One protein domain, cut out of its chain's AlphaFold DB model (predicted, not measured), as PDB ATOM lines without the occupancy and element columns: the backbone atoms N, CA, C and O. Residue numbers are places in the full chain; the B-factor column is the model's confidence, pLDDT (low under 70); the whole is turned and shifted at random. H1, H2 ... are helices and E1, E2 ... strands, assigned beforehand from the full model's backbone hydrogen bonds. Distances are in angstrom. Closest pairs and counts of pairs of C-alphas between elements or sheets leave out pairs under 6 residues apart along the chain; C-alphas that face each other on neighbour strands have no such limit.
ATOM      1  N   SER A  17      -6.719  33.987 -26.859       65.31
ATOM      2  CA  SER A  17      -5.996  32.912 -27.554       65.31
ATOM      3  C   SER A  17      -6.441  31.498 -27.135       65.31
ATOM      4  O   SER A  17      -6.488  30.590 -27.964       65.31
ATOM      5  N   ARG A  18      -6.829  31.302 -25.867       73.19
ATOM      6  CA  ARG A  18      -7.283  30.000 -25.344       73.19
ATOM      7  C   ARG A  18      -8.687  29.665 -25.836       73.19
ATOM      8  O   ARG A  18      -8.962  28.523 -26.208       73.19
ATOM      9  N   ASP A  19      -9.553  30.672 -25.866       81.62
ATOM     10  CA  ASP A  19     -10.917  30.535 -26.371       81.62
ATOM     11  C   ASP A  19     -10.933  30.344 -27.889       81.62
ATOM     12  O   ASP A  19     -11.765  29.609 -28.404       81.62
ATOM     13  N   GLU A  20      -9.985  30.942 -28.613       82.75
ATOM     14  CA  GLU A  20      -9.827  30.753 -30.055       82.75
ATOM     15  C   GLU A  20      -9.429  29.313 -30.414       82.75
ATOM     16  O   GLU A  20     -10.049  28.706 -31.289       82.75
ATOM     17  N   GLY A  21      -8.490  28.709 -29.675       83.31
ATOM     18  CA  GLY A  21      -8.152  27.288 -29.835       83.31
ATOM     19  C   GLY A  21      -9.326  26.351 -29.512       83.31
ATOM     20  O   GLY A  21      -9.569  25.362 -30.213       83.31
ATOM     21  N   PHE A  22     -10.113  26.678 -28.482       87.81
ATOM     22  CA  PHE A  22     -11.341  25.948 -28.160       87.81
ATOM     23  C   PHE A  22     -12.397  26.074 -29.269       87.81
ATOM     24  O   PHE A  22     -12.902  25.060 -29.748       87.81
ATOM     25  N   ARG A  23     -12.686  27.298 -29.733       87.62
ATOM     26  CA  ARG A  23     -13.613  27.563 -30.846       87.62
ATOM     27  C   ARG A  23     -13.210  26.810 -32.109       87.62
ATOM     28  O   ARG A  23     -14.063  26.194 -32.738       87.62
ATOM     29  N   ALA A  24     -11.924  26.816 -32.461       84.94
ATOM     30  CA  ALA A  24     -11.431  26.123 -33.645       84.94
ATOM     31  C   ALA A  24     -11.590  24.597 -33.524       84.94
ATOM     32  O   ALA A  24     -12.095  23.952 -34.439       84.94
ATOM     33  N   SER A  25     -11.220  24.014 -32.382       86.25
ATOM     34  CA  SER A  25     -11.309  22.565 -32.167       86.25
ATOM     35  C   SER A  25     -12.751  22.043 -32.105       86.25
ATOM     36  O   SER A  25     -13.127  21.145 -32.864       86.25
ATOM     37  N   VAL A  26     -13.579  22.625 -31.235       83.69
ATOM     38  CA  VAL A  26     -14.972  22.211 -31.018       83.69
ATOM     39  C   VAL A  26     -15.871  22.653 -32.167       83.69
ATOM     40  O   VAL A  26     -16.760  21.902 -32.554       83.69
ATOM     41  N   GLY A  27     -15.613  23.813 -32.776       82.25
ATOM     42  CA  GLY A  27     -16.341  24.282 -33.953       82.25
ATOM     43  C   GLY A  27     -16.203  23.331 -35.141       82.25
ATOM     44  O   GLY A  27     -17.210  22.962 -35.738       82.25
ATOM     45  N   ILE A  28     -14.989  22.850 -35.442       82.25
ATOM     46  CA  ILE A  28     -14.768  21.851 -36.506       82.25
ATOM     47  C   ILE A  28     -15.454  20.520 -36.170       82.25
ATOM     48  O   ILE A  28     -16.013  19.864 -37.051       82.25
ATOM     49  N   LEU A  29     -15.414  20.094 -34.903       83.31
ATOM     50  CA  LEU A  29     -16.080  18.866 -34.467       83.31
ATOM     51  C   LEU A  29     -17.608  18.977 -34.599       83.31
ATOM     52  O   LEU A  29     -18.237  18.081 -35.152       83.31
ATOM     53  N   LEU A  30     -18.201  20.081 -34.145       81.44
ATOM     54  CA  LEU A  30     -19.646  20.288 -34.184       81.44
ATOM     55  C   LEU A  30     -20.167  20.534 -35.592       81.44
ATOM     56  O   LEU A  30     -21.174  19.936 -35.934       81.44
ATOM     57  N   MET A  31     -19.471  21.297 -36.439       81.56
ATOM     58  CA  MET A  31     -19.865  21.450 -37.847       81.56
ATOM     59  C   MET A  31     -19.897  20.108 -38.597       81.56
ATOM     60  O   MET A  31     -20.671  19.942 -39.535       81.56
ATOM     61  N   ARG A  32     -19.087  19.127 -38.172       82.94
ATOM     62  CA  ARG A  32     -19.102  17.764 -38.724       82.94
ATOM     63  C   ARG A  32     -20.296  16.938 -38.241       82.94
ATOM     64  O   ARG A  32     -20.846  16.165 -39.016       82.94
ATOM     65  N   LEU A  33     -20.650  17.055 -36.962       79.75
ATOM     66  CA  LEU A  33     -21.705  16.250 -36.324       79.75
ATOM     67  C   LEU A  33     -23.099  16.849 -36.517       79.75
ATOM     68  O   LEU A  33     -24.090  16.130 -36.600       79.75
ATOM     69  N   HIS A  34     -23.159  18.173 -36.586       79.75
ATOM     70  CA  HIS A  34     -24.355  18.991 -36.629       79.75
ATOM     71  C   HIS A  34     -24.112  20.157 -37.610       79.75
ATOM     72  O   HIS A  34     -23.625  21.216 -37.216       79.75
ATOM     73  N   PRO A  35     -24.437  19.980 -38.902       77.44
ATOM     74  CA  PRO A  35     -24.186  20.991 -39.935       77.44
ATOM     75  C   PRO A  35     -24.890  22.337 -39.687       77.44
ATOM     76  O   PRO A  35     -24.435  23.363 -40.183       77.44
ATOM     77  N   ASP A  36     -25.960  22.336 -38.888       78.44
ATOM     78  CA  ASP A  36     -26.796  23.509 -38.590       78.44
ATOM     79  C   ASP A  36     -26.313  24.329 -37.373       78.44
ATOM     80  O   ASP A  36     -27.015  25.220 -36.890       78.44
ATOM     81  N   VAL A  37     -25.126  24.029 -36.828       81.19
ATOM     82  CA  VAL A  37     -24.573  24.745 -35.665       81.19
ATOM     83  C   VAL A  37     -24.313  26.211 -36.009       81.19
ATOM     84  O   VAL A  37     -23.551  26.536 -36.918       81.19
ATOM     85  N   THR A  38     -24.894  27.119 -35.224       84.56
ATOM     86  CA  THR A  38     -24.675  28.562 -35.372       84.56
ATOM     87  C   THR A  38     -23.415  29.023 -34.634       84.56
ATOM     88  O   THR A  38     -23.024  28.452 -33.615       84.56
ATOM     89  N   ALA A  39     -22.797  30.118 -35.093       82.56
ATOM     90  CA  ALA A  39     -21.669  30.742 -34.390       82.56
ATOM     91  C   ALA A  39     -22.030  31.135 -32.943       82.56
ATOM     92  O   ALA A  39     -21.230  30.961 -32.030       82.56
ATOM     93  N   HIS A  40     -23.278  31.563 -32.721       83.38
ATOM     94  CA  HIS A  40     -23.797  31.885 -31.394       83.38
ATOM     95  C   HIS A  40     -23.818  30.668 -30.452       83.38
ATOM     96  O   HIS A  40     -23.491  30.794 -29.275       83.38
ATOM     97  N   ALA A  41     -24.132  29.476 -30.972       83.06
ATOM     98  CA  ALA A  41     -24.086  28.237 -30.199       83.06
ATOM     99  C   ALA A  41     -22.647  27.873 -29.780       83.06
ATOM    100  O   ALA A  41     -22.427  27.392 -28.670       83.06
ATOM    101  N   ILE A  42     -21.654  28.154 -30.632       84.44
ATOM    102  CA  ILE A  42     -20.234  27.952 -30.306       84.44
ATOM    103  C   ILE A  42     -19.777  28.944 -29.225       84.44
ATOM    104  O   ILE A  42     -19.085  28.546 -28.289       84.44
ATOM    105  N   ASP A  43     -20.199  30.208 -29.293       85.06
ATOM    106  CA  ASP A  43     -19.897  31.192 -28.244       85.06
ATOM    107  C   ASP A  43     -20.577  30.854 -26.909       85.06
ATOM    108  O   ASP A  43     -19.966  30.990 -25.848       85.06
ATOM    109  N   ALA A  44     -21.799  30.314 -26.934       85.06
ATOM    110  CA  ALA A  44     -22.454  29.800 -25.733       85.06
ATOM    111  C   ALA A  44     -21.656  28.652 -25.084       85.06
ATOM    112  O   ALA A  44     -21.548  28.593 -23.860       85.06
ATOM    113  N   LEU A  45     -21.022  27.781 -25.880       86.81
ATOM    114  CA  LEU A  45     -20.126  26.737 -25.365       86.81
ATOM    115  C   LEU A  45     -18.837  27.298 -24.765       86.81
ATOM    116  O   LEU A  45     -18.358  26.767 -23.763       86.81
ATOM    117  N   VAL A  46     -18.280  28.365 -25.346       87.19
ATOM    118  CA  VAL A  46     -17.124  29.074 -24.775       87.19
ATOM    119  C   VAL A  46     -17.486  29.603 -23.389       87.19
ATOM    120  O   VAL A  46     -16.768  29.335 -22.428       87.19
ATOM    121  N   HIS A  47     -18.636  30.269 -23.255       85.50
ATOM    122  CA  HIS A  47     -19.116  30.774 -21.968       85.50
ATOM    123  C   HIS A  47     -19.417  29.656 -20.965       85.50
ATOM    124  O   HIS A  47     -19.039  29.755 -19.796       85.50
ATOM    125  N   LEU A  48     -20.032  28.556 -21.414       85.88
ATOM    126  CA  LEU A  48     -20.288  27.397 -20.565       85.88
ATOM    127  C   LEU A  48     -18.982  26.797 -20.034       85.88
ATOM    128  O   LEU A  48     -18.874  26.495 -18.848       85.88
ATOM    129  N   ARG A  49     -17.959  26.679 -20.879       86.56
ATOM    130  CA  ARG A  49     -16.636  26.209 -20.469       86.56
ATOM    131  C   ARG A  49     -15.950  27.179 -19.501       86.56
ATOM    132  O   ARG A  49     -15.389  26.732 -18.505       86.56
ATOM    133  N   GLN A  50     -16.006  28.484 -19.769       83.94
ATOM    134  CA  GLN A  50     -15.436  29.523 -18.899       83.94
ATOM    135  C   GLN A  50     -16.085  29.544 -17.511       83.94
ATOM    136  O   GLN A  50     -15.396  29.798 -16.527       83.94
ATOM    137  N   SER A  51     -17.381  29.226 -17.418       83.19
ATOM    138  CA  SER A  51     -18.075  29.102 -16.129       83.19
ATOM    139  C   SER A  51     -17.469  28.014 -15.234       83.19
ATOM    140  O   SER A  51     -17.622  28.053 -14.015       83.19
ATOM    141  N   GLY A  52     -16.791  27.030 -15.840       80.31
ATOM    142  CA  GLY A  52     -16.178  25.903 -15.153       80.31
ATOM    143  C   GLY A  52     -17.174  24.975 -14.459       80.31
ATOM    144  O   GLY A  52     -16.739  24.116 -13.711       80.31
ATOM    145  N   LEU A  53     -18.482  25.115 -14.675       82.88
ATOM    146  CA  LEU A  53     -19.499  24.329 -13.963       82.88
ATOM    147  C   LEU A  53     -19.512  22.854 -14.370       82.88
ATOM    148  O   LEU A  53     -19.894  21.991 -13.584       82.88
ATOM    149  N   VAL A  54     -19.100  22.566 -15.603       83.94
ATOM    150  CA  VAL A  54     -19.084  21.218 -16.172       83.94
ATOM    151  C   VAL A  54     -17.639  20.712 -16.237       83.94
ATOM    152  O   VAL A  54     -16.758  21.472 -16.649       83.94
ATOM    153  N   PRO A  55     -17.376  19.435 -15.894       84.19
ATOM    154  CA  PRO A  55     -16.044  18.850 -16.021       84.19
ATOM    155  C   PRO A  55     -15.508  18.967 -17.454       84.19
ATOM    156  O   PRO A  55     -16.229  18.712 -18.425       84.19
ATOM    157  N   GLY A  56     -14.220  19.275 -17.612       80.62
ATOM    158  CA  GLY A  56     -13.606  19.533 -18.917       80.62
ATOM    159  C   GLY A  56     -13.716  18.354 -19.884       80.62
ATOM    160  O   GLY A  56     -13.827  18.553 -21.090       80.62
ATOM    161  N   ILE A  57     -13.769  17.119 -19.368       81.31
ATOM    162  CA  ILE A  57     -13.892  15.893 -20.177       81.31
ATOM    163  C   ILE A  57     -15.116  15.888 -21.102       81.31
ATOM    164  O   ILE A  57     -15.036  15.354 -22.209       81.31
ATOM    165  N   PHE A  58     -16.215  16.540 -20.708       84.88
ATOM    166  CA  PHE A  58     -17.422  16.622 -21.532       84.88
ATOM    167  C   PHE A  58     -17.195  17.377 -22.845       84.88
ATOM    168  O   PHE A  58     -17.905  17.139 -23.816       84.88
ATOM    169  N   PHE A  59     -16.175  18.236 -22.897       86.19
ATOM    170  CA  PHE A  59     -15.789  18.982 -24.093       86.19
ATOM    171  C   PHE A  59     -14.651  18.322 -24.883       86.19
ATOM    172  O   PHE A  59     -14.277  18.810 -25.948       86.19
ATOM    173  N   ARG A  60     -14.071  17.234 -24.359       82.50
ATOM    174  CA  ARG A  60     -12.950  16.510 -24.979       82.50
ATOM    175  C   ARG A  60     -13.416  15.254 -25.719       82.50
ATOM    176  O   ARG A  60     -12.763  14.826 -26.663       82.50
ATOM    177  N   THR A  61     -14.525  14.650 -25.294       81.06
ATOM    178  CA  THR A  61     -15.044  13.408 -25.879       81.06
ATOM    179  C   THR A  61     -16.267  13.674 -26.745       81.06
ATOM    180  O   THR A  61     -17.274  14.169 -26.252       81.06
ATOM    181  N   GLU A  62     -16.222  13.247 -28.008       83.19
ATOM    182  CA  GLU A  62     -17.324  13.390 -28.972       83.19
ATOM    183  C   GLU A  62     -18.664  12.862 -28.439       83.19
ATOM    184  O   GLU A  62     -19.672  13.566 -28.480       83.19
ATOM    185  N   ARG A  63     -18.658  11.654 -27.855       83.94
ATOM    186  CA  ARG A  63     -19.846  11.037 -27.244       83.94
ATOM    187  C   ARG A  63     -20.459  11.910 -26.147       83.94
ATOM    188  O   ARG A  63     -21.678  12.025 -26.082       83.94
ATOM    189  N   LEU A  64     -19.636  12.500 -25.279       85.38
ATOM    190  CA  LEU A  64     -20.128  13.316 -24.165       85.38
ATOM    191  C   LEU A  64     -20.571  14.701 -24.638       85.38
ATOM    192  O   LEU A  64     -21.599  15.201 -24.186       85.38
ATOM    193  N   LEU A  65     -19.840  15.280 -25.591       85.88
ATOM    194  CA  LEU A  65     -20.156  16.574 -26.174       85.88
ATOM    195  C   LEU A  65     -21.488  16.522 -26.935       85.88
ATOM    196  O   LEU A  65     -22.381  17.311 -26.646       85.88
ATOM    197  N   SER A  66     -21.657  15.574 -27.861       84.31
ATOM    198  CA  SER A  66     -22.902  15.426 -28.631       84.31
ATOM    199  C   SER A  66     -24.046  14.881 -27.770       84.31
ATOM    200  O   SER A  66     -25.187  15.326 -27.882       84.31
ATOM    201  N   GLY A  67     -23.744  13.955 -26.855       84.81
ATOM    202  CA  GLY A  67     -24.738  13.326 -25.994       84.81
ATOM    203  C   GLY A  67     -25.289  14.260 -24.923       84.81
ATOM    204  O   GLY A  67     -26.500  14.340 -24.764       84.81
ATOM    205  N   TYR A  68     -24.444  14.981 -24.187       86.31
ATOM    206  CA  TYR A  68     -24.875  15.720 -22.995       86.31
ATOM    207  C   TYR A  68     -24.793  17.231 -23.145       86.31
ATOM    208  O   TYR A  68     -25.647  17.911 -22.593       86.31
ATOM    209  N   ILE A  69     -23.814  17.758 -23.883       87.81
ATOM    210  CA  ILE A  69     -23.562  19.205 -23.933       87.81
ATOM    211  C   ILE A  69     -24.336  19.888 -25.055       87.81
ATOM    212  O   ILE A  69     -24.995  20.896 -24.824       87.81
ATOM    213  N   TYR A  70     -24.305  19.328 -26.261       84.38
ATOM    214  CA  TYR A  70     -24.992  19.895 -27.415       84.38
ATOM    215  C   TYR A  70     -26.510  20.070 -27.197       84.38
ATOM    216  O   TYR A  70     -27.021  21.147 -27.501       84.38
ATOM    217  N   PRO A  71     -27.242  19.115 -26.578       85.12
ATOM    218  CA  PRO A  71     -28.666  19.288 -26.291       85.12
ATOM    219  C   PRO A  71     -28.975  20.378 -25.261       85.12
ATOM    220  O   PRO A  71     -30.117  20.804 -25.170       85.12
ATOM    221  N   LEU A  72     -27.994  20.837 -24.475       82.56
ATOM    222  CA  LEU A  72     -28.206  21.949 -23.543       82.56
ATOM    223  C   LEU A  72     -28.286  23.287 -24.274       82.56
ATOM    224  O   LEU A  72     -28.914  24.207 -23.772       82.56
ATOM    225  N   LEU A  73     -27.694  23.400 -25.467       78.19
ATOM    226  CA  LEU A  73     -27.717  24.638 -26.254       78.19
ATOM    227  C   LEU A  73     -29.112  24.970 -26.792       78.19
ATOM    228  O   LEU A  73     -29.378  26.116 -27.140       78.19
ATOM    229  N   THR A  74     -30.000  23.979 -26.862       75.12
ATOM    230  CA  THR A  74     -31.396  24.161 -27.275       75.12
ATOM    231  C   THR A  74     -32.338  24.375 -26.090       75.12
ATOM    232  O   THR A  74     -33.518  24.658 -26.296       75.12
ATOM    233  N   LEU A  75     -31.838  24.269 -24.855       76.88
ATOM    234  CA  LEU A  75     -32.607  24.413 -23.625       76.88
ATOM    235  C   LEU A  75     -32.219  25.717 -22.917       76.88
ATOM    236  O   LEU A  75     -31.048  26.030 -22.739       76.88
ATOM    237  N   SER A  76     -33.210  26.494 -22.482       69.44
ATOM    238  CA  SER A  76     -32.971  27.691 -21.665       69.44
ATOM    239  C   SER A  76     -32.816  27.286 -20.198       69.44
ATOM    240  O   SER A  76     -33.792  27.280 -19.453       69.44
ATOM    241  N   LEU A  77     -31.605  26.892 -19.802       72.69
ATOM    242  CA  LEU A  77     -31.296  26.411 -18.449       72.69
ATOM    243  C   LEU A  77     -30.494  27.445 -17.656       72.69
ATOM    244  O   LEU A  77     -29.638  28.136 -18.213       72.69
ATOM    245  N   THR A  78     -30.742  27.538 -16.345       73.81
ATOM    246  CA  THR A  78     -29.875  28.329 -15.462       73.81
ATOM    247  C   THR A  78     -28.581  27.559 -15.168       73.81
ATOM    248  O   THR A  78     -28.578  26.329 -15.236       73.81
ATOM    249  N   PRO A  79     -27.473  28.231 -14.802       68.44
ATOM    250  CA  PRO A  79     -26.195  27.562 -14.541       68.44
ATOM    251  C   PRO A  79     -26.259  26.434 -13.491       68.44
ATOM    252  O   PRO A  79     -25.523  25.455 -13.598       68.44
ATOM    253  N   ASN A  80     -27.170  26.532 -12.515       65.50
ATOM    254  CA  ASN A  80     -27.382  25.503 -11.492       65.50
ATOM    255  C   ASN A  80     -28.155  24.280 -12.023       65.50
ATOM    256  O   ASN A  80     -27.946  23.169 -11.535       65.50
ATOM    257  N   ASP A  81     -28.981  24.464 -13.057       78.88
ATOM    258  CA  ASP A  81     -29.819  23.409 -13.646       78.88
ATOM    259  C   ASP A  81     -29.062  22.556 -14.677       78.88
ATOM    260  O   ASP A  81     -29.515  21.496 -15.108       78.88
ATOM    261  N   ILE A  82     -27.875  23.006 -15.093       82.00
ATOM    262  CA  ILE A  82     -27.063  22.319 -16.100       82.00
ATOM    263  C   ILE A  82     -26.619  20.945 -15.588       82.00
ATOM    264  O   ILE A  82     -26.799  19.933 -16.265       82.00
ATOM    265  N   LEU A  83     -26.060  20.886 -14.377       81.12
ATOM    266  CA  LEU A  83     -25.581  19.626 -13.801       81.12
ATOM    267  C   LEU A  83     -26.729  18.694 -13.400       81.12
ATOM    268  O   LEU A  83     -26.574  17.478 -13.508       81.12
ATOM    269  N   THR A  84     -27.869  19.230 -12.956       82.88
ATOM    270  CA  THR A  84     -29.049  18.417 -12.623       82.88
ATOM    271  C   THR A  84     -29.611  17.757 -13.878       82.88
ATOM    272  O   THR A  84     -29.785  16.542 -13.886       82.88
ATOM    273  N   HIS A  85     -29.742  18.502 -14.979       84.75
ATOM    274  CA  HIS A  85     -30.196  17.954 -16.255       84.75
ATOM    275  C   HIS A  85     -29.234  16.893 -16.821       84.75
ATOM    276  O   HIS A  85     -29.669  15.859 -17.333       84.75
ATOM    277  N   ILE A  86     -27.913  17.094 -16.698       86.50
ATOM    278  CA  ILE A  86     -26.928  16.075 -17.102       86.50
ATOM    279  C   ILE A  86     -27.079  14.806 -16.245       86.50
ATOM    280  O   ILE A  86     -27.041  13.705 -16.798       86.50
ATOM    281  N   ARG A  87     -27.286  14.930 -14.925       85.56
ATOM    282  CA  ARG A  87     -27.524  13.775 -14.037       85.56
ATOM    283  C   ARG A  87     -28.808  13.038 -14.401       85.56
ATOM    284  O   ARG A  87     -28.772  11.823 -14.558       85.56
ATOM    285  N   GLU A  88     -29.915  13.750 -14.591       85.19
ATOM    286  CA  GLU A  88     -31.192  13.155 -14.999       85.19
ATOM    287  C   GLU A  88     -31.051  12.398 -16.320       85.19
ATOM    288  O   GLU A  88     -31.444  11.232 -16.422       85.19
ATOM    289  N   LYS A  89     -30.393  13.007 -17.312       86.81
ATOM    290  CA  LYS A  89     -30.114  12.339 -18.580       86.81
ATOM    291  C   LYS A  89     -29.235  11.099 -18.401       86.81
ATOM    292  O   LYS A  89     -29.571  10.053 -18.944       86.81
ATOM    293  N   ALA A  90     -28.172  11.172 -17.601       86.31
ATOM    294  CA  ALA A  90     -27.291  10.031 -17.351       86.31
ATOM    295  C   ALA A  90     -28.024   8.876 -16.652       86.31
ATOM    296  O   ALA A  90     -27.798   7.713 -16.985       86.31
ATOM    297  N   THR A  91     -28.947   9.180 -15.731       85.38
ATOM    298  CA  THR A  91     -29.793   8.157 -15.092       85.38
ATOM    299  C   THR A  91     -30.776   7.526 -16.074       85.38
ATOM    300  O   THR A  91     -30.974   6.313 -16.043       85.38
ATOM    301  N   LYS A  92     -31.348   8.323 -16.987       86.81
ATOM    302  CA  LYS A  92     -32.258   7.847 -18.033       86.81
ATOM    303  C   LYS A  92     -31.546   6.967 -19.060       86.81
ATOM    304  O   LYS A  92     -32.094   5.945 -19.465       86.81
ATOM    305  N   ASP A  93     -30.326   7.341 -19.429       83.69
ATOM    306  CA  ASP A  93     -29.486   6.622 -20.390       83.69
ATOM    307  C   ASP A  93     -28.707   5.457 -19.735       83.69
ATOM    308  O   ASP A  93     -27.973   4.742 -20.417       83.69
ATOM    309  N   ALA A  94     -28.872   5.246 -18.420       82.12
ATOM    310  CA  ALA A  94     -28.159   4.256 -17.606       82.12
ATOM    311  C   ALA A  94     -26.619   4.331 -17.743       82.12
ATOM    312  O   ALA A  94     -25.916   3.319 -17.680       82.12
ATOM    313  N   ASP A  95     -26.077   5.541 -17.916       83.00
ATOM    314  CA  ASP A  95     -24.646   5.769 -18.113       83.00
ATOM    315  C   ASP A  95     -23.915   5.792 -16.758       83.00
ATOM    316  O   ASP A  95     -23.776   6.823 -16.086       83.00
ATOM    317  N   VAL A  96     -23.469   4.606 -16.333       77.69
ATOM    318  CA  VAL A  96     -22.780   4.381 -15.050       77.69
ATOM    319  C   VAL A  96     -21.500   5.213 -14.948       77.69
ATOM    320  O   VAL A  96     -21.162   5.696 -13.868       77.69
ATOM    321  N   ILE A  97     -20.804   5.430 -16.066       74.75
ATOM    322  CA  ILE A  97     -19.529   6.152 -16.097       74.75
ATOM    323  C   ILE A  97     -19.756   7.635 -15.792       74.75
ATOM    324  O   ILE A  97     -19.092   8.192 -14.920       74.75
ATOM    325  N   VAL A  98     -20.734   8.258 -16.452       81.12
ATOM    326  CA  VAL A  98     -21.093   9.667 -16.219       81.12
ATOM    327  C   VAL A  98     -21.664   9.861 -14.814       81.12
ATOM    328  O   VAL A  98     -21.296  10.809 -14.125       81.12
ATOM    329  N   SER A  99     -22.497   8.927 -14.353       79.44
ATOM    330  CA  SER A  99     -23.057   8.961 -12.998       79.44
ATOM    331  C   SER A  99     -21.968   8.863 -11.925       79.44
ATOM    332  O   SER A  99     -22.034   9.565 -10.922       79.44
ATOM    333  N   THR A 100     -20.933   8.049 -12.154       73.00
ATOM    334  CA  THR A 100     -19.766   7.926 -11.260       73.00
ATOM    335  C   THR A 100     -18.890   9.181 -11.295       73.00
ATOM    336  O   THR A 100     -18.430   9.649 -10.256       73.00
ATOM    337  N   LEU A 101     -18.710   9.766 -12.483       74.94
ATOM    338  CA  LEU A 101     -17.936  10.991 -12.691       74.94
ATOM    339  C   LEU A 101     -18.612  12.245 -12.112       74.94
ATOM    340  O   LEU A 101     -17.951  13.247 -11.875       74.94
ATOM    341  N   LEU A 102     -19.928  12.223 -11.913       75.12
ATOM    342  CA  LEU A 102     -20.668  13.326 -11.294       75.12
ATOM    343  C   LEU A 102     -20.983  13.080  -9.818       75.12
ATOM    344  O   LEU A 102     -21.419  14.016  -9.142       75.12
ATOM    345  N   SER A 103     -20.815  11.842  -9.339       66.75
ATOM    346  CA  SER A 103     -21.088  11.482  -7.953       66.75
ATOM    347  C   SER A 103     -19.889  11.730  -7.054       66.75
ATOM    348  O   SER A 103     -20.123  12.307  -6.005       66.75
ATOM    349  N   HIS A 104     -18.657  11.331  -7.434       56.41
ATOM    350  CA  HIS A 104     -17.363  11.448  -6.700       56.41
ATOM    351  C   HIS A 104     -17.398  11.449  -5.152       56.41
ATOM    352  O   HIS A 104     -16.417  11.776  -4.491       56.41
ATOM    353  N   SER A 105     -18.475  10.956  -4.549       40.94
ATOM    354  CA  SER A 105     -18.695  10.768  -3.119       40.94
ATOM    355  C   SER A 105     -17.936   9.554  -2.589       40.94
ATOM    356  O   SER A 105     -17.975   9.271  -1.399       40.94
ATOM    357  N   ASN A 106     -17.232   8.839  -3.471       36.09
ATOM    358  CA  ASN A 106     -16.465   7.636  -3.156       36.09
ATOM    359  C   ASN A 106     -14.974   7.928  -2.928       36.09
ATOM    360  O   ASN A 106     -14.148   7.018  -2.941       36.09
ATOM    361  N   VAL A 107     -14.620   9.197  -2.738       44.41
ATOM    362  CA  VAL A 107     -13.257   9.613  -2.430       44.41
ATOM    363  C   VAL A 107     -13.025   9.477  -0.930       44.41
ATOM    364  O   VAL A 107     -13.569  10.233  -0.128       44.41
ATOM    365  N   VAL A 108     -12.179   8.522  -0.551       36.97
ATOM    366  CA  VAL A 108     -11.673   8.421   0.818       36.97
ATOM    367  C   VAL A 108     -10.497   9.386   0.947       36.97
ATOM    368  O   VAL A 108      -9.482   9.250   0.259       36.97
ATOM    369  N   ALA A 109     -10.655  10.393   1.803       35.72
ATOM    370  CA  ALA A 109      -9.607  11.363   2.083       35.72
ATOM    371  C   ALA A 109      -8.449  10.684   2.827       35.72
ATOM    372  O   ALA A 109      -8.647  10.079   3.882       35.72
ATOM    373  N   THR A 110      -7.233  10.809   2.301       39.25
ATOM    374  CA  THR A 110      -6.009  10.379   2.983       39.25
ATOM    375  C   THR A 110      -5.203  11.604   3.408       39.25
ATOM    376  O   THR A 110      -4.915  12.510   2.624       39.25
ATOM    377  N   THR A 111      -4.825  11.657   4.685       36.78
ATOM    378  CA  THR A 111      -3.937  12.695   5.218       36.78
ATOM    379  C   THR A 111      -2.485  12.306   4.966       36.78
ATOM    380  O   THR A 111      -1.797  11.803   5.850       36.78
ATOM    381  N   THR A 112      -2.012  12.535   3.746       38.69
ATOM    382  CA  THR A 112      -0.579  12.541   3.431       38.69
ATOM    383  C   THR A 112      -0.293  13.731   2.532       38.69
ATOM    384  O   THR A 112      -0.694  13.750   1.371       38.69
ATOM    385  N   THR A 113       0.375  14.738   3.085       36.03
ATOM    386  CA  THR A 113       0.938  15.855   2.324       36.03
ATOM    387  C   THR A 113       2.134  15.336   1.537       36.03
ATOM    388  O   THR A 113       3.173  15.046   2.136       36.03
ATOM    389  N   ASP A 114       2.003  15.200   0.219       35.69
ATOM    390  CA  ASP A 114       3.157  15.005  -0.656       35.69
ATOM    391  C   ASP A 114       3.381  16.287  -1.477       35.69
ATOM    392  O   ASP A 114       2.585  16.586  -2.368       35.69
ATOM    393  N   PRO A 115       4.448  17.064  -1.220       39.72
ATOM    394  CA  PRO A 115       4.763  18.296  -1.952       39.72
ATOM    395  C   PRO A 115       5.270  18.047  -3.393       39.72
ATOM    396  O   PRO A 115       6.027  18.842  -3.950       39.72
ATOM    397  N   GLN A 116       4.908  16.926  -4.022       42.44
ATOM    398  CA  GLN A 116       5.415  16.524  -5.341       42.44
ATOM    399  C   GLN A 116       4.591  17.056  -6.521       42.44
ATOM    400  O   GLN A 116       5.047  16.955  -7.664       42.44
ATOM    401  N   LEU A 117       3.425  17.665  -6.285       45.84
ATOM    402  CA  LEU A 117       2.584  18.158  -7.378       45.84
ATOM    403  C   LEU A 117       3.113  19.429  -8.065       45.84
ATOM    404  O   LEU A 117       2.636  19.803  -9.134       45.84
ATOM    405  N   GLU A 118       4.149  20.061  -7.513       41.25
ATOM    406  CA  GLU A 118       4.827  21.202  -8.143       41.25
ATOM    407  C   GLU A 118       5.833  20.803  -9.238       41.25
ATOM    408  O   GLU A 118       6.406  21.678  -9.885       41.25
ATOM    409  N   ARG A 119       6.075  19.504  -9.486       43.97
ATOM    410  CA  ARG A 119       7.191  19.062 -10.348       43.97
ATOM    411  C   ARG A 119       6.844  18.511 -11.729       43.97
ATOM    412  O   ARG A 119       7.741  18.026 -12.419       43.97
ATOM    413  N   ARG A 120       5.599  18.613 -12.193       50.75
ATOM    414  CA  ARG A 120       5.259  18.271 -13.585       50.75
ATOM    415  C   ARG A 120       4.683  19.491 -14.285       50.75
ATOM    416  O   ARG A 120       3.850  20.190 -13.723       50.75
ATOM    417  N   GLY A 121       5.169  19.751 -15.498       68.94
ATOM    418  CA  GLY A 121       4.560  20.728 -16.393       68.94
ATOM    419  C   GLY A 121       3.122  20.342 -16.757       68.94
ATOM    420  O   GLY A 121       2.484  19.515 -16.108       68.94
ATOM    421  N   CYS A 122       2.603  20.932 -17.824       70.44
ATOM    422  CA  CYS A 122       1.267  20.616 -18.302       70.44
ATOM    423  C   CYS A 122       1.103  19.132 -18.711       70.44
ATOM    424  O   CYS A 122       2.050  18.477 -19.154       70.44
ATOM    425  N   ARG A 123      -0.119  18.612 -18.585       75.38
ATOM    426  CA  ARG A 123      -0.530  17.232 -18.887       75.38
ATOM    427  C   ARG A 123      -1.451  17.224 -20.106       75.38
ATOM    428  O   ARG A 123      -2.350  18.049 -20.189       75.38
ATOM    429  N   VAL A 124      -1.272  16.286 -21.031       77.56
ATOM    430  CA  VAL A 124      -2.202  16.105 -22.159       77.56
ATOM    431  C   VAL A 124      -3.382  15.247 -21.710       77.56
ATOM    432  O   VAL A 124      -3.176  14.118 -21.281       77.56
ATOM    433  N   VAL A 125      -4.608  15.769 -21.818       75.62
ATOM    434  CA  VAL A 125      -5.822  15.105 -21.292       75.62
ATOM    435  C   VAL A 125      -6.810  14.709 -22.388       75.62
ATOM    436  O   VAL A 125      -7.770  13.985 -22.145       75.62
ATOM    437  N   GLY A 126      -6.603  15.154 -23.625       76.75
ATOM    438  CA  GLY A 126      -7.491  14.776 -24.714       76.75
ATOM    439  C   GLY A 126      -7.035  15.272 -26.070       76.75
ATOM    440  O   GLY A 126      -6.088  16.046 -26.193       76.75
ATOM    441  N   VAL A 127      -7.748  14.819 -27.094       80.62
ATOM    442  CA  VAL A 127      -7.580  15.253 -28.478       80.62
ATOM    443  C   VAL A 127      -8.960  15.558 -29.037       80.62
ATOM    444  O   VAL A 127      -9.852  14.718 -28.960       80.62
ATOM    445  N   VAL A 128      -9.109  16.734 -29.638       81.12
ATOM    446  CA  VAL A 128     -10.328  17.166 -30.327       81.12
ATOM    447  C   VAL A 128      -9.940  17.614 -31.733       81.12
ATOM    448  O   VAL A 128      -9.379  18.692 -31.925       81.12
ATOM    449  N   GLY A 129     -10.197  16.763 -32.730       79.94
ATOM    450  CA  GLY A 129      -9.741  16.999 -34.105       79.94
ATOM    451  C   GLY A 129      -8.212  17.067 -34.196       79.94
ATOM    452  O   GLY A 129      -7.520  16.173 -33.706       79.94
ATOM    453  N   ASP A 130      -7.695  18.141 -34.793       81.31
ATOM    454  CA  ASP A 130      -6.252  18.402 -34.921       81.31
ATOM    455  C   ASP A 130      -5.645  19.115 -33.701       81.31
ATOM    456  O   ASP A 130      -4.452  19.436 -33.683       81.31
ATOM    457  N   TYR A 131      -6.453  19.354 -32.665       85.69
ATOM    458  CA  TYR A 131      -6.038  20.014 -31.435       85.69
ATOM    459  C   TYR A 131      -5.850  19.006 -30.301       85.69
ATOM    460  O   TYR A 131      -6.581  18.025 -30.157       85.69
ATOM    461  N   VAL A 132      -4.854  19.281 -29.471       83.31
ATOM    462  CA  VAL A 132      -4.536  18.566 -28.241       83.31
ATOM    463  C   VAL A 132      -4.953  19.440 -27.064       83.31
ATOM    464  O   VAL A 132      -4.702  20.646 -27.061       83.31
ATOM    465  N   VAL A 133      -5.597  18.825 -26.074       85.75
ATOM    466  CA  VAL A 133      -6.070  19.496 -24.863       85.75
ATOM    467  C   VAL A 133      -5.048  19.320 -23.756       85.75
ATOM    468  O   VAL A 133      -4.704  18.198 -23.375       85.75
ATOM    469  N   VAL A 134      -4.577  20.448 -23.252       84.88
ATOM    470  CA  VAL A 134      -3.511  20.565 -22.270       84.88
ATOM    471  C   VAL A 134      -4.104  21.072 -20.959       84.88
ATOM    472  O   VAL A 134      -4.734  22.124 -20.924       84.88
ATOM    473  N   HIS A 135      -3.890  20.316 -19.889       84.12
ATOM    474  CA  HIS A 135      -4.335  20.618 -18.536       84.12
ATOM    475  C   HIS A 135      -3.163  21.042 -17.655       84.12
ATOM    476  O   HIS A 135      -2.052  20.509 -17.758       84.12
ATOM    477  N   TRP A 136      -3.432  21.977 -16.752       84.75
ATOM    478  CA  TRP A 136      -2.458  22.521 -15.818       84.75
ATOM    479  C   TRP A 136      -2.771  22.024 -14.405       84.75
ATOM    480  O   TRP A 136      -3.737  22.511 -13.818       84.75
ATOM    481  N   PRO A 137      -1.958  21.111 -13.835       81.94
ATOM    482  CA  PRO A 137      -2.231  20.561 -12.514       81.94
ATOM    483  C   PRO A 137      -2.446  21.646 -11.448       81.94
ATOM    484  O   PRO A 137      -1.693  22.630 -11.368       81.94
ATOM    485  N   GLY A 138      -3.485  21.476 -10.635       76.25
ATOM    486  CA  GLY A 138      -3.865  22.395  -9.561       76.25
ATOM    487  C   GLY A 138      -4.679  23.617 -10.009       76.25
ATOM    488  O   GLY A 138      -4.990  24.477  -9.178       76.25
ATOM    489  N   LEU A 139      -5.027  23.711 -11.296       84.00
ATOM    490  CA  LEU A 139      -5.989  24.681 -11.821       84.00
ATOM    491  C   LEU A 139      -7.294  23.979 -12.247       84.00
ATOM    492  O   LEU A 139      -7.266  22.808 -12.621       84.00
ATOM    493  N   PRO A 140      -8.445  24.674 -12.198       86.25
ATOM    494  CA  PRO A 140      -9.708  24.144 -12.716       86.25
ATOM    495  C   PRO A 140      -9.635  23.770 -14.201       86.25
ATOM    496  O   PRO A 140      -8.892  24.391 -14.957       86.25
ATOM    497  N   ASP A 141     -10.492  22.852 -14.649       85.31
ATOM    498  CA  ASP A 141     -10.555  22.413 -16.058       85.31
ATOM    499  C   ASP A 141     -10.892  23.562 -17.038       85.31
ATOM    500  O   ASP A 141     -10.523  23.539 -18.216       85.31
ATOM    501  N   ALA A 142     -11.537  24.630 -16.554       85.25
ATOM    502  CA  ALA A 142     -11.748  25.862 -17.320       85.25
ATOM    503  C   ALA A 142     -10.423  26.516 -17.778       85.25
ATOM    504  O   ALA A 142     -10.402  27.286 -18.743       85.25
ATOM    505  N   TYR A 143      -9.302  26.198 -17.117       85.31
ATOM    506  CA  TYR A 143      -7.961  26.689 -17.441       85.31
ATOM    507  C   TYR A 143      -7.223  25.864 -18.501       85.31
ATOM    508  O   TYR A 143      -6.112  26.231 -18.879       85.31
ATOM    509  N   ASP A 144      -7.850  24.830 -19.062       86.94
ATOM    510  CA  ASP A 144      -7.233  24.040 -20.125       86.94
ATOM    511  C   ASP A 144      -6.908  24.872 -21.376       86.94
ATOM    512  O   ASP A 144      -7.518  25.916 -21.650       86.94
ATOM    513  N   GLU A 145      -5.963  24.394 -22.172       85.38
ATOM    514  CA  GLU A 145      -5.564  25.010 -23.434       85.38
ATOM    515  C   GLU A 145      -5.705  24.026 -24.589       85.38
ATOM    516  O   GLU A 145      -5.403  22.842 -24.458       85.38
ATOM    517  N   TYR A 146      -6.184  24.527 -25.725       87.44
ATOM    518  CA  TYR A 146      -6.380  23.755 -26.945       87.44
ATOM    519  C   TYR A 146      -5.332  24.208 -27.951       87.44
ATOM    520  O   TYR A 146      -5.405  25.322 -28.467       87.44
ATOM    521  N   VAL A 147      -4.344  23.357 -28.211       84.88
ATOM    522  CA  VAL A 147      -3.180  23.706 -29.034       84.88
ATOM    523  C   VAL A 147      -3.064  22.729 -30.201       84.88
ATOM    524  O   VAL A 147      -3.366  21.548 -30.056       84.88
ATOM    525  N   LEU A 148      -2.636  23.198 -31.374       82.19
ATOM    526  CA  LEU A 148      -2.446  22.342 -32.550       82.19
ATOM    527  C   LEU A 148      -1.477  21.193 -32.252       82.19
ATOM    528  O   LEU A 148      -0.410  21.409 -31.677       82.19
ATOM    529  N   ARG A 149      -1.797  19.981 -32.708       74.00
ATOM    530  CA  ARG A 149      -0.973  18.779 -32.488       74.00
ATOM    531  C   ARG A 149       0.477  18.939 -32.957       74.00
ATOM    532  O   ARG A 149       1.378  18.383 -32.344       74.00
ATOM    533  N   THR A 150       0.718  19.735 -33.997       72.81
ATOM    534  CA  THR A 150       2.061  20.035 -34.529       72.81
ATOM    535  C   THR A 150       2.940  20.853 -33.578       72.81
ATOM    536  O   THR A 150       4.154  20.895 -33.754       72.81
ATOM    537  N   SER A 151       2.353  21.492 -32.563       67.69
ATOM    538  CA  SER A 151       3.073  22.319 -31.587       67.69
ATOM    539  C   SER A 151       3.635  21.532 -30.392       67.69
ATOM    540  O   SER A 151       4.480  22.053 -29.662       67.69
ATOM    541  N   ILE A 152       3.214  20.274 -30.194       65.31
ATOM    542  CA  ILE A 152       3.593  19.444 -29.042       65.31
ATOM    543  C   ILE A 152       4.311  18.181 -29.525       65.31
ATOM    544  O   ILE A 152       3.792  17.404 -30.319       65.31
ATOM    545  N   THR A 153       5.521  17.955 -29.015       55.56
ATOM    546  CA  THR A 153       6.384  16.818 -29.369       55.56
ATOM    547  C   THR A 153       6.458  15.814 -28.216       55.56
ATOM    548  O   THR A 153       7.489  15.773 -27.551       55.56
ATOM    549  N   THR A 154       5.408  15.043 -27.905       50.72
ATOM    550  CA  THR A 154       5.524  13.990 -26.869       50.72
ATOM    551  C   THR A 154       4.518  12.840 -26.994       50.72
ATOM    552  O   THR A 154       3.308  13.068 -26.999       50.72
ATOM    553  N   ASP A 155       5.044  11.609 -26.934       46.62
ATOM    554  CA  ASP A 155       4.361  10.356 -26.568       46.62
ATOM    555  C   ASP A 155       3.823  10.439 -25.130       46.62
ATOM    556  O   ASP A 155       4.490  10.053 -24.168       46.62
ATOM    557  N   THR A 156       2.626  10.994 -24.948       50.41
ATOM    558  CA  THR A 156       2.020  11.133 -23.616       50.41
ATOM    559  C   THR A 156       0.669  10.442 -23.555       50.41
ATOM    560  O   THR A 156      -0.162  10.565 -24.449       50.41
ATOM    561  N   HIS A 157       0.496   9.664 -22.488       53.66
ATOM    562  CA  HIS A 157      -0.709   8.918 -22.154       53.66
ATOM    563  C   HIS A 157      -1.890   9.882 -21.976       53.66
ATOM    564  O   HIS A 157      -1.850  10.725 -21.085       53.66
ATOM    565  N   ILE A 158      -2.916   9.754 -22.817       61.78
ATOM    566  CA  ILE A 158      -4.188  10.474 -22.677       61.78
ATOM    567  C   ILE A 158      -4.965   9.799 -21.549       61.78
ATOM    568  O   ILE A 158      -5.128   8.578 -21.563       61.78
ATOM    569  N   ASP A 159      -5.440  10.561 -20.570       57.56
ATOM    570  CA  ASP A 159      -6.236   9.972 -19.496       57.56
ATOM    571  C   ASP A 159      -7.572   9.486 -20.042       57.56
ATOM    572  O   ASP A 159      -8.357  10.243 -20.616       57.56
ATOM    573  N   SER A 160      -7.820   8.190 -19.881       60.69
ATOM    574  CA  SER A 160      -9.090   7.590 -20.250       60.69
ATOM    575  C   SER A 160     -10.177   8.003 -19.260       60.69
ATOM    576  O   SER A 160      -9.919   8.297 -18.093       60.69
ATOM    577  N   ILE A 161     -11.429   7.983 -19.714       58.50
ATOM    578  CA  ILE A 161     -12.595   8.228 -18.853       58.50
ATOM    579  C   ILE A 161     -12.627   7.211 -17.692       58.50
ATOM    580  O   ILE A 161     -12.967   7.554 -16.562       58.50
ATOM    581  N   GLU A 162     -12.171   5.983 -17.946       59.28
ATOM    582  CA  GLU A 162     -12.007   4.914 -16.951       59.28
ATOM    583  C   GLU A 162     -11.011   5.289 -15.843       59.28
ATOM    584  O   GLU A 162     -11.247   5.000 -14.672       59.28
ATOM    585  N   ALA A 163      -9.941   6.013 -16.187       60.50
ATOM    586  CA  ALA A 163      -8.978   6.527 -15.224       60.50
ATOM    587  C   ALA A 163      -9.521   7.691 -14.380       60.50
ATOM    588  O   ALA A 163      -8.856   8.078 -13.438       60.50
ATOM    589  N   MET A 164     -10.696   8.260 -14.662       59.84
ATOM    590  CA  MET A 164     -11.362   9.233 -13.772       59.84
ATOM    591  C   MET A 164     -12.489   8.617 -12.938       59.84
ATOM    592  O   MET A 164     -12.927   9.224 -11.959       59.84
ATOM    593  N   ALA A 165     -12.954   7.427 -13.325       59.03
ATOM    594  CA  ALA A 165     -14.015   6.683 -12.651       59.03
ATOM    595  C   ALA A 165     -13.486   5.600 -11.688       59.03
ATOM    596  O   ALA A 165     -14.270   5.001 -10.953       59.03
ATOM    597  N   ALA A 166     -12.177   5.330 -11.687       61.25
ATOM    598  CA  ALA A 166     -11.563   4.393 -10.752       61.25
ATOM    599  C   ALA A 166     -11.520   4.949  -9.308       61.25
ATOM    600  O   ALA A 166     -11.527   6.162  -9.098       61.25
ATOM    601  N   PRO A 167     -11.500   4.076  -8.284       58.06
ATOM    602  CA  PRO A 167     -11.411   4.502  -6.891       58.06
ATOM    603  C   PRO A 167     -10.016   5.067  -6.584       58.06
ATOM    604  O   PRO A 167      -9.004   4.398  -6.803       58.06
ATOM    605  N   PHE A 168      -9.963   6.288  -6.043       63.62
ATOM    606  CA  PHE A 168      -8.717   6.987  -5.722       63.62
ATOM    607  C   PHE A 168      -8.684   7.486  -4.279       63.62
ATOM    608  O   PHE A 168      -9.688   7.955  -3.748       63.62
ATOM    609  N   ASN A 169      -7.489   7.447  -3.686       63.97
ATOM    610  CA  ASN A 169      -7.195   8.118  -2.423       63.97
ATOM    611  C   ASN A 169      -6.747   9.547  -2.725       63.97
ATOM    612  O   ASN A 169      -5.726   9.742  -3.391       63.97
ATOM    613  N   ILE A 170      -7.492  10.538  -2.243       69.81
ATOM    614  CA  ILE A 170      -7.250  11.947  -2.567       69.81
ATOM    615  C   ILE A 170      -6.718  12.692  -1.342       69.81
ATOM    616  O   ILE A 170      -7.192  12.510  -0.221       69.81
ATOM    617  N   SER A 171      -5.724  13.545  -1.582       73.56
ATOM    618  CA  SER A 171      -5.134  14.441  -0.594       73.56
ATOM    619  C   SER A 171      -6.153  15.457  -0.080       73.56
ATOM    620  O   SER A 171      -6.974  15.990  -0.827       73.56
ATOM    621  N   SER A 172      -6.019  15.823   1.196       71.81
ATOM    622  CA  SER A 172      -6.774  16.919   1.825       71.81
ATOM    623  C   SER A 172      -6.685  18.269   1.084       71.81
ATOM    624  O   SER A 172      -7.558  19.121   1.249       71.81
ATOM    625  N   GLU A 173      -5.673  18.467   0.232       74.81
ATOM    626  CA  GLU A 173      -5.512  19.673  -0.588       74.81
ATOM    627  C   GLU A 173      -6.621  19.859  -1.635       74.81
ATOM    628  O   GLU A 173      -6.933  20.998  -1.989       74.81
ATOM    629  N   PHE A 174      -7.277  18.774  -2.065       82.69
ATOM    630  CA  PHE A 174      -8.381  18.824  -3.028       82.69
ATOM    631  C   PHE A 174      -9.525  19.724  -2.551       82.69
ATOM    632  O   PHE A 174      -9.988  20.590  -3.292       82.69
ATOM    633  N   TYR A 175      -9.931  19.599  -1.284       78.69
ATOM    634  CA  TYR A 175     -11.009  20.411  -0.712       78.69
ATOM    635  C   TYR A 175     -10.631  21.892  -0.601       78.69
ATOM    636  O   TYR A 175     -11.476  22.770  -0.790       78.69
ATOM    637  N   ASN A 176      -9.355  22.193  -0.338       79.50
ATOM    638  CA  ASN A 176      -8.861  23.570  -0.314       79.50
ATOM    639  C   ASN A 176      -8.904  24.196  -1.711       79.50
ATOM    640  O   ASN A 176      -9.314  25.348  -1.858       79.50
ATOM    641  N   ALA A 177      -8.531  23.433  -2.738       79.19
ATOM    642  CA  ALA A 177      -8.639  23.865  -4.123       79.19
ATOM    643  C   ALA A 177     -10.101  24.038  -4.557       79.19
ATOM    644  O   ALA A 177     -10.438  25.059  -5.154       79.19
ATOM    645  N   GLN A 178     -10.983  23.107  -4.185       82.19
ATOM    646  CA  GLN A 178     -12.418  23.205  -4.450       82.19
ATOM    647  C   GLN A 178     -13.018  24.461  -3.808       82.19
ATOM    648  O   GLN A 178     -13.735  25.205  -4.468       82.19
ATOM    649  N   LYS A 179     -12.660  24.770  -2.556       80.75
ATOM    650  CA  LYS A 179     -13.090  26.003  -1.879       80.75
ATOM    651  C   LYS A 179     -12.527  27.267  -2.536       80.75
ATOM    652  O   LYS A 179     -13.211  28.284  -2.572       80.75
ATOM    653  N   LYS A 180     -11.284  27.221  -3.027       83.00
ATOM    654  CA  LYS A 180     -10.608  28.363  -3.662       83.00
ATOM    655  C   LYS A 180     -11.200  28.707  -5.030       83.00
ATOM    656  O   LYS A 180     -11.272  29.884  -5.366       83.00
ATOM    657  N   TYR A 181     -11.571  27.697  -5.812       81.38
ATOM    658  CA  TYR A 181     -12.001  27.868  -7.199       81.38
ATOM    659  C   TYR A 181     -13.510  27.698  -7.415       81.38
ATOM    660  O   TYR A 181     -13.962  27.875  -8.544       81.38
ATOM    661  N   ALA A 182     -14.294  27.401  -6.371       79.88
ATOM    662  CA  ALA A 182     -15.752  27.329  -6.458       79.88
ATOM    663  C   ALA A 182     -16.335  28.602  -7.115       79.88
ATOM    664  O   ALA A 182     -15.954  29.709  -6.728       79.88
ATOM    665  N   PRO A 183     -17.254  28.469  -8.092       77.94
ATOM    666  CA  PRO A 183     -17.994  27.256  -8.467       77.94
ATOM    667  C   PRO A 183     -17.339  26.391  -9.569       77.94
ATOM    668  O   PRO A 183     -17.977  25.465 -10.060       77.94
ATOM    669  N   MET A 184     -16.095  26.666  -9.975       84.12
ATOM    670  CA  MET A 184     -15.433  25.936 -11.061       84.12
ATOM    671  C   MET A 184     -15.017  24.514 -10.658       84.12
ATOM    672  O   MET A 184     -14.585  24.255  -9.533       84.12
ATOM    673  N   TRP A 185     -15.074  23.604 -11.627       83.94
ATOM    674  CA  TRP A 185     -14.723  22.201 -11.489       83.94
ATOM    675  C   TRP A 185     -13.210  22.009 -11.368       83.94
ATOM    676  O   TRP A 185     -12.437  22.417 -12.241       83.94
ATOM    677  N   VAL A 186     -12.792  21.340 -10.295       84.31
ATOM    678  CA  VAL A 186     -11.392  21.002 -10.015       84.31
ATOM    679  C   VAL A 186     -11.143  19.534 -10.359       84.31
ATOM    680  O   VAL A 186     -11.931  18.662  -9.996       84.31
ATOM    681  N   ASN A 187     -10.038  19.245 -11.050       81.12
ATOM    682  CA  ASN A 187      -9.688  17.884 -11.439       81.12
ATOM    683  C   ASN A 187      -9.198  17.066 -10.233       81.12
ATOM    684  O   ASN A 187      -8.167  17.366  -9.638       81.12
ATOM    685  N   ALA A 188      -9.924  16.006  -9.882       77.06
ATOM    686  CA  ALA A 188      -9.598  15.129  -8.758       77.06
ATOM    687  C   ALA A 188      -8.267  14.370  -8.939       77.06
ATOM    688  O   ALA A 188      -7.584  14.077  -7.956       77.06
ATOM    689  N   LEU A 189      -7.870  14.094 -10.189       75.50
ATOM    690  CA  LEU A 189      -6.636  13.365 -10.506       75.50
ATOM    691  C   LEU A 189      -5.371  14.103 -10.067       75.50
ATOM    692  O   LEU A 189      -4.359  13.473  -9.764       75.50
ATOM    693  N   ASP A 190      -5.439  15.431  -9.991       78.06
ATOM    694  CA  ASP A 190      -4.325  16.261  -9.548       78.06
ATOM    695  C   ASP A 190      -3.986  16.014  -8.076       78.06
ATOM    696  O   ASP A 190      -2.862  16.230  -7.657       78.06
ATOM    697  N   TYR A 191      -4.920  15.513  -7.275       78.94
ATOM    698  CA  TYR A 191      -4.741  15.387  -5.829       78.94
ATOM    699  C   TYR A 191      -4.618  13.930  -5.381       78.94
ATOM    700  O   TYR A 191      -4.728  13.634  -4.191       78.94
ATOM    701  N   MET A 192      -4.391  13.002  -6.312       71.19
ATOM    702  CA  MET A 192      -4.230  11.586  -6.000       71.19
ATOM    703  C   MET A 192      -2.956  11.320  -5.197       71.19
ATOM    704  O   MET A 192      -1.853  11.687  -5.599       71.19
TER     705      MET A 192
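AT A GLANCE: This is residues 17 to 192 of the 710 residues of the protein "SWIRM domain-containing protein" of Saprolegnia diclina (strain VS20) (UniProt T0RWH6). A small antiparallel sheet of three strands, E2, E3 and E4, has the long helix H1 crossing one face, and a run of mostly crossed helices, H2, H4 and H5, leads away from H1 to the shorter H6 and H8. The other end of the longest axis is built of short pieces: the two-stranded parallel pair E1 and E5, with H10 beside E5 and H9 meeting H10, and H7; the four-residue H3 lies near the middle of the whole. The printed part has 176 residues with ten named helices and five named strands, in the order H1 H2 H3 H4 H5 H6 E1 H7 E2 E3 E4 H8 E5 H9 H10, and its class is mostly helix. It is compact, with a radius of gyration of the C-alphas of 16.2 A, and spans 51 by 40 by 27 A.

HOW THE PARTS SIT: The largest sheet runs E2, residues 123 to 128, E3, residues 131 to 135, and E4, residues 145 to 148; it is a meander, each strand the antiparallel neighbour of the one before. E2 and E3 form a hairpin, with N 125 and O 133 2.9 A apart, within hydrogen-bond range. E3 and E4 form another, with N 134 and O 145 at 2.8 A. H1, residues 17 to 33, is on one face of this sheet, making two layers, a helix over a sheet, at a height over the sheet of 9.5 A. It runs across the strands, at 64 degrees to E4 on the local plane; the closest C-alphas of the two are those of Gly 21 and Tyr 146, 4.9 A apart. H3, residues 56 to 59, only grazes the sheet. H2, residues 39 to 50, touches H1 with residues 42 to 46 alone, at a steep tilt of 54 degrees, opposite ways; the closest C-alphas are those of Gly 27 and Ile 42, 6.5 A. The hub, the helix that touches most others, is H4, residues 62 to 74. Its residues 64 to 69 touch H3, closest at the C-alphas of Phe 58 and Leu 64, 5.0 A. H4 only just touches H2, with 3 pairs of C-alphas within 8 A, the closest being Ala 41 and Leu 73 at 6.5 A. H4 also only just touches H5, residues 79 to 92, with 3 such pairs, the closest being Tyr 68 and Ile 86 at 6.3 A. H5 and H6, residues 96 to 103, form a helical hairpin at a shallow tilt of 31 degrees, opposite ways, with the C-alphas of Ala 90 and Ser 99 closest at 6.2 A. H6 touches H8, residues 162 to 165, closest at the C-alphas of Leu 101 and Ala 165, 5.8 A. E1, residues 108 to 110, and E5, residues 169 to 171, are parallel neighbours, with N 110 and O 170 at 3.0 A. H9, residues 173 to 181, and H10, residues 188 to 191, only just touch, with 3 pairs of C-alphas within 8 A; the closest are Phe 174 and Tyr 191, 5.7 A. H7, residues 115 to 119, touches no helix. Every O i to N i+4 pair is within hydrogen-bond range in H1, H2, H6 and H9, against 8 of 10 in H5, 4 of 9 in H4 with 3 of 10 O i to N i+3 pairs, and 0 of 1 in H7 with 1 of 2; H3, H8 and H10 are too short for an O i to N i+4 pair.

IN THESE COORDINATES: H1 begins at C-alpha 17, (-5.996, 32.912, -27.554), and is 24.5 A long; H5 measures 20.9 A, H4 17.8 A, H2 16.7 A and H9 12.4 A. E2 measures 15.1 A from C-alpha 123, (-0.530, 17.232, -18.887), and E3 13.0 A. H10 ends at C-alpha 191, (-4.741, 15.387, -5.829).

THE WHOLE: The C-alphas farthest apart are those of Asp 36 and Thr 112, 50.7 A. The printed part has no cut, and its one long link is E4 to H8, residues 149 to 161. The mean pLDDT of the printed part is 74.8, and 43 residues are under 70, among them 103 to 121 and 151 to 170.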